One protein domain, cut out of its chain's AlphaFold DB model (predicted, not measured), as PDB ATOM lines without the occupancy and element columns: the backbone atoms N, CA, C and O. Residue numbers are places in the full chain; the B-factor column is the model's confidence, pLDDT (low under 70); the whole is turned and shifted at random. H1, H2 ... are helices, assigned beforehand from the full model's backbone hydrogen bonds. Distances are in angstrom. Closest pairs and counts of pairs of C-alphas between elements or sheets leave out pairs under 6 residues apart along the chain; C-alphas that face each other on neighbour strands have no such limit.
ATOM      1  N   ASN A   7     289.541 414.519 273.464       88.00
ATOM      2  CA  ASN A   7     289.885 413.126 273.714       88.00
ATOM      3  C   ASN A   7     290.688 412.979 275.013       88.00
ATOM      4  O   ASN A   7     290.421 412.087 275.816       88.00
ATOM      5  N   GLN A   8     291.610 413.911 275.281       89.75
ATOM      6  CA  GLN A   8     292.318 413.966 276.567       89.75
ATOM      7  C   GLN A   8     291.368 414.225 277.743       89.75
ATOM      8  O   GLN A   8     291.552 413.656 278.817       89.75
ATOM      9  N   ILE A   9     290.337 415.055 277.548       91.62
ATOM     10  CA  ILE A   9     289.297 415.287 278.560       91.62
ATOM     11  C   ILE A   9     288.502 414.000 278.808       91.62
ATOM     12  O   ILE A   9     288.342 413.610 279.960       91.62
ATOM     13  N   GLY A  10     288.060 413.310 277.754       90.81
ATOM     14  CA  GLY A  10     287.339 412.042 277.885       90.81
ATOM     15  C   GLY A  10     288.150 410.963 278.613       90.81
ATOM     16  O   GLY A  10     287.610 410.261 279.470       90.81
ATOM     17  N   GLN A  11     289.453 410.867 278.321       92.00
ATOM     18  CA  GLN A  11     290.385 409.950 278.998       92.00
ATOM     19  C   GLN A  11     290.616 410.326 280.459       92.00
ATOM     20  O   GLN A  11     290.766 409.461 281.314       92.00
ATOM     21  N   PHE A  12     290.646 411.614 280.778       93.06
ATOM     22  CA  PHE A  12     290.710 412.038 282.169       93.06
ATOM     23  C   PHE A  12     289.421 411.657 282.912       93.06
ATOM     24  O   PHE A  12     289.472 411.022 283.962       93.06
ATOM     25  N   LEU A  13     288.262 411.953 282.319       93.38
ATOM     26  CA  LEU A  13     286.950 411.649 282.889       93.38
ATOM     27  C   LEU A  13     286.670 410.142 283.017       93.38
ATOM     28  O   LEU A  13     285.854 409.756 283.847       93.38
ATOM     29  N   SER A  14     287.350 409.272 282.259       93.62
ATOM     30  CA  SER A  14     287.195 407.814 282.406       93.62
ATOM     31  C   SER A  14     287.742 407.266 283.727       93.62
ATOM     32  O   SER A  14     287.481 406.113 284.048       93.62
ATOM     33  N   HIS A  15     288.500 408.073 284.471       93.50
ATOM     34  CA  HIS A  15     289.026 407.727 285.792       93.50
ATOM     35  C   HIS A  15     288.201 408.339 286.935       93.50
ATOM     36  O   HIS A  15     288.597 408.207 288.088       93.50
ATOM     37  N   ALA A  16     287.097 409.033 286.632       93.38
ATOM     38  CA  ALA A  16     286.264 409.669 287.644       93.38
ATOM     39  C   ALA A  16     285.535 408.631 288.507       93.38
ATOM     40  O   ALA A  16     284.946 407.672 287.995       93.38
ATOM     41  N   GLU A  17     285.526 408.861 289.816       92.69
ATOM     42  CA  GLU A  17     284.830 408.029 290.787       92.69
ATOM     43  C   GLU A  17     283.490 408.658 291.210       92.69
ATOM     44  O   GLU A  17     283.299 409.875 291.144       92.69
ATOM     45  N   PRO A  18     282.539 407.858 291.726       91.62
ATOM     46  CA  PRO A  18     281.286 408.374 292.279       91.62
ATOM     47  C   PRO A  18     281.483 409.449 293.360       91.62
ATOM     48  O   PRO A  18     280.668 410.360 293.484       91.62
ATOM     49  N   GLY A  19     282.570 409.366 294.134       92.50
ATOM     50  CA  GLY A  19     282.915 410.370 295.142       92.50
ATOM     51  C   GLY A  19     283.226 411.742 294.540       92.50
ATOM     52  O   GLY A  19     282.845 412.761 295.119       92.50
ATOM     53  N   ASP A  20     283.819 411.783 293.344       94.12
ATOM     54  CA  ASP A  20     284.126 413.034 292.644       94.12
ATOM     55  C   ASP A  20     282.845 413.775 292.255       94.12
ATOM     56  O   ASP A  20     282.769 414.999 292.344       94.12
ATOM     57  N   LEU A  21     281.798 413.028 291.893       93.88
ATOM     58  CA  LEU A  21     280.476 413.575 291.595       93.88
ATOM     59  C   LEU A  21     279.816 414.196 292.835       93.88
ATOM     60  O   LEU A  21     279.174 415.243 292.727       93.88
ATOM     61  N   VAL A  22     280.011 413.601 294.017       93.88
ATOM     62  CA  VAL A  22     279.542 414.176 295.290       93.88
ATOM     63  C   VAL A  22     280.277 415.480 295.595       93.88
ATOM     64  O   VAL A  22     279.640 416.481 295.921       93.88
ATOM     65  N   LEU A  23     281.605 415.500 295.437       95.12
ATOM     66  CA  LEU A  23     282.418 416.709 295.620       95.12
ATOM     67  C   LEU A  23     282.065 417.809 294.608       95.12
ATOM     68  O   LEU A  23     282.141 418.992 294.934       95.12
ATOM     69  N   TYR A  24     281.636 417.424 293.405       94.19
ATOM     70  CA  TYR A  24     281.121 418.337 292.386       94.19
ATOM     71  C   TYR A  24     279.739 418.926 292.739       94.19
ATOM     72  O   TYR A  24     279.333 419.932 292.159       94.19
ATOM     73  N   GLY A  25     279.029 418.343 293.713       95.12
ATOM     74  CA  GLY A  25     277.757 418.848 294.239       95.12
ATOM     75  C   GLY A  25     276.533 417.996 293.900       95.12
ATOM     76  O   GLY A  25     275.406 418.434 294.139       95.12
ATOM     77  N   LEU A  26     276.713 416.794 293.347       94.06
ATOM     78  CA  LEU A  26     275.607 415.855 293.164       94.06
ATOM     79  C   LEU A  26     275.223 415.197 294.497       94.06
ATOM     80  O   LEU A  26     276.068 414.869 295.327       94.06
ATOM     81  N   MET A  27     273.920 414.985 294.690       95.06
ATOM     82  CA  MET A  27     273.389 414.375 295.911       95.06
ATOM     83  C   MET A  27     273.825 412.898 296.005       95.06
ATOM     84  O   MET A  27     273.614 412.154 295.040       95.06
ATOM     85  N   PRO A  28     274.385 412.435 297.138       91.81
ATOM     86  CA  PRO A  28     274.843 411.052 297.291       91.81
ATOM     87  C   PRO A  28     273.764 410.006 296.976       91.81
ATOM     88  O   PRO A  28     274.031 409.012 296.301       91.81
ATOM     89  N   GLU A  29     272.521 410.248 297.390       94.62
ATOM     90  CA  GLU A  29     271.379 409.353 297.174       94.62
ATOM     91  C   GLU A  29     271.032 409.184 295.692       94.62
ATOM     92  O   GLU A  29     270.469 408.159 295.301       94.62
ATOM     93  N   PHE A  30     271.345 410.185 294.868       91.94
ATOM     94  CA  PHE A  30     271.133 410.126 293.427       91.94
ATOM     95  C   PHE A  30     272.176 409.223 292.766       91.94
ATOM     96  O   PHE A  30     271.815 408.333 292.002       91.94
ATOM     97  N   ILE A  31     273.453 409.381 293.122       92.00
ATOM     98  CA  ILE A  31     274.556 408.604 292.536       92.00
ATOM     99  C   ILE A  31     274.440 407.117 292.895       92.00
ATOM    100  O   ILE A  31     274.660 406.257 292.046       92.00
ATOM    101  N   VAL A  32     273.994 406.793 294.114       87.75
ATOM    102  CA  VAL A  32     273.812 405.398 294.562       87.75
ATOM    103  C   VAL A  32     272.775 404.633 293.722       87.75
ATOM    104  O   VAL A  32     272.852 403.409 293.619       87.75
ATOM    105  N   ARG A  33     271.818 405.319 293.083       93.19
ATOM    106  CA  ARG A  33     270.814 404.667 292.220       93.19
ATOM    107  C   ARG A  33     271.342 404.304 290.832       93.19
ATOM    108  O   ARG A  33     270.710 403.494 290.157       93.19
ATOM    109  N   TYR A  34     272.476 404.870 290.421       90.88
ATOM    110  CA  TYR A  34     273.064 404.679 289.098       90.88
ATOM    111  C   TYR A  34     274.506 404.167 289.235       90.88
ATOM    112  O   TYR A  34     275.450 404.948 289.176       90.88
ATOM    113  N   PRO A  35     274.702 402.844 289.403       85.75
ATOM    114  CA  PRO A  35     276.020 402.264 289.675       85.75
ATOM    115  C   PRO A  35     276.947 402.234 288.450       85.75
ATOM    116  O   PRO A  35     278.112 401.870 288.569       85.75
ATOM    117  N   LEU A  36     276.427 402.565 287.265       90.88
ATOM    118  CA  LEU A  36     277.177 402.565 286.016       90.88
ATOM    119  C   LEU A  36     277.590 403.991 285.673       90.88
ATOM    120  O   LEU A  36     276.755 404.816 285.307       90.88
ATOM    121  N   LEU A  37     278.892 404.243 285.764       91.12
ATOM    122  CA  LEU A  37     279.517 405.482 285.332       91.12
ATOM    123  C   LEU A  37     280.296 405.210 284.048       91.12
ATOM    124  O   LEU A  37     281.098 404.280 283.977       91.12
ATOM    125  N   VAL A  38     280.029 406.010 283.020       92.50
ATOM    126  CA  VAL A  38     280.685 405.891 281.716       92.50
ATOM    127  C   VAL A  38     281.106 407.278 281.263       92.50
ATOM    128  O   VAL A  38     280.313 408.217 281.309       92.50
ATOM    129  N   SER A  39     282.358 407.402 280.828       91.62
ATOM    130  CA  SER A  39     282.876 408.621 280.210       91.62
ATOM    131  C   SER A  39     282.755 408.530 278.692       91.62
ATOM    132  O   SER A  39     282.933 407.458 278.110       91.62
ATOM    133  N   LEU A  40     282.471 409.662 278.054       92.38
ATOM    134  CA  LEU A  40     282.457 409.783 276.600       92.38
ATOM    135  C   LEU A  40     283.837 410.214 276.091       92.38
ATOM    136  O   LEU A  40     284.541 410.997 276.729       92.38
ATOM    137  N   MET A  41     284.207 409.714 274.916       91.94
ATOM    138  CA  MET A  41     285.393 410.160 274.183       91.94
ATOM    139  C   MET A  41     285.070 411.388 273.324       91.94
ATOM    140  O   MET A  41     283.908 411.704 273.063       91.94
ATOM    141  N   GLY A  42     286.115 412.091 272.885       90.81
ATOM    142  CA  GLY A  42     285.966 413.164 271.907       90.81
ATOM    143  C   GLY A  42     285.502 412.616 270.557       90.81
ATOM    144  O   GLY A  42     285.985 411.574 270.125       90.81
ATOM    145  N   LEU A  43     284.591 413.336 269.898       92.19
ATOM    146  CA  LEU A  43     284.055 412.938 268.599       92.19
ATOM    147  C   LEU A  43     285.111 413.036 267.492       92.19
ATOM    148  O   LEU A  43     285.835 414.034 267.384       92.19
ATOM    149  N   PHE A  44     285.129 412.034 266.624       90.00
ATOM    150  CA  PHE A  44     285.865 412.031 265.369       90.00
ATOM    151  C   PHE A  44     285.079 412.739 264.262       90.00
ATOM    152  O   PHE A  44     283.878 412.987 264.358       90.00
ATOM    153  N   LYS A  45     285.774 413.067 263.168       90.88
ATOM    154  CA  LYS A  45     285.196 413.795 262.033       90.88
ATOM    155  C   LYS A  45     283.943 413.109 261.481       90.88
ATOM    156  O   LYS A  45     282.955 413.791 261.232       90.88
ATOM    157  N   ASP A  46     283.983 411.794 261.305       93.81
ATOM    158  CA  ASP A  46     282.857 411.036 260.755       93.81
ATOM    159  C   ASP A  46     281.638 411.050 261.693       93.81
ATOM    160  O   ASP A  46     280.508 411.189 261.231       93.81
ATOM    161  N   GLU A  47     281.856 411.028 263.011       93.56
ATOM    162  CA  GLU A  47     280.785 411.132 264.014       93.56
ATOM    163  C   GLU A  47     280.182 412.542 264.054       93.56
ATOM    164  O   GLU A  47     278.967 412.701 264.156       93.56
ATOM    165  N   LEU A  48     281.010 413.584 263.912       92.50
ATOM    166  CA  LEU A  48     280.531 414.965 263.794       92.50
ATOM    167  C   LEU A  48     279.663 415.160 262.547       92.50
ATOM    168  O   LEU A  48     278.652 415.856 262.608       92.50
ATOM    169  N   VAL A  49     280.039 414.538 261.426       95.06
ATOM    170  CA  VAL A  49     279.232 414.555 260.198       95.06
ATOM    171  C   VAL A  49     277.908 413.825 260.417       95.06
ATOM    172  O   VAL A  49     276.876 414.343 260.005       95.06
ATOM    173  N   GLN A  50     277.916 412.686 261.115       94.50
ATOM    174  CA  GLN A  50     276.695 411.948 261.445       94.50
ATOM    175  C   GLN A  50     275.731 412.752 262.331       94.50
ATOM    176  O   GLN A  50     274.528 412.595 262.198       94.50
ATOM    177  N   VAL A  51     276.223 413.599 263.238       92.19
ATOM    178  CA  VAL A  51     275.352 414.431 264.094       92.19
ATOM    179  C   VAL A  51     274.713 415.590 263.320       92.19
ATOM    180  O   VAL A  51     273.635 416.055 263.687       92.19
ATOM    181  N   LEU A  52     275.382 416.093 262.280       90.69
ATOM    182  CA  LEU A  52     274.908 417.228 261.482       90.69
ATOM    183  C   LEU A  52     273.877 416.844 260.407       90.69
ATOM    184  O   LEU A  52     273.234 417.745 259.864       90.69
ATOM    185  N   ILE A  53     273.759 415.554 260.080       73.62
ATOM    186  CA  ILE A  53     272.883 415.000 259.034       73.62
ATOM    187  C   ILE A  53     271.731 414.244 259.691       73.62
ATOM    188  O   ILE A  53     270.574 414.501 259.290       73.62
TER     189      ILE A  53
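Overview. This is residues 7 to 53 of the 53 residues of an uncharacterized protein of Hyaloperonospora arabidopsidis (strain Emoy2) (UniProt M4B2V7). The longest helix, H4, stands at one end of an open, elongated chain trace, its residues 45 to 50 sticking out; the stretch 32 to 44 leads to it from the other end, where H2 and H3 pack together, and H1 is beside that stretch. The 47 printed residues include four named helices, H1 to H4 in order, and no named strand: all helix. The whole is only just loose, close to extended, with a radius of gyration of the C-alphas of 14.1 A and spans of 38 by 22 by 17 A.

Arrangement. H4, residues 45 to 52, is apart from H1, residues 7 to 13, H2, residues 18 to 23, and H3, residues 28 to 31. H2 and H3 touch, closest at the C-alphas of Val 22 and Pro 28, 6.0 A. H1 is apart from both. In H1, H2 and H4 every O i to N i+4 pair is within hydrogen-bond range; H3 is too short for one.

Along the chain. H4 spans 10.9 A from C-alpha 45 at (285.196, 413.795, 262.033), H1 9.7 A from C-alpha 7 at (289.885, 413.126, 273.714), H2 9.1 A and H3 5.4 A.

Size, cuts and confidence. The C-alphas of Glu 29 and Ile 53, the farthest apart, are 38.6 A apart. The H3 to H4 link is long, the others tight. The printed part has no cut, and no printed residue is under 70 in pLDDT.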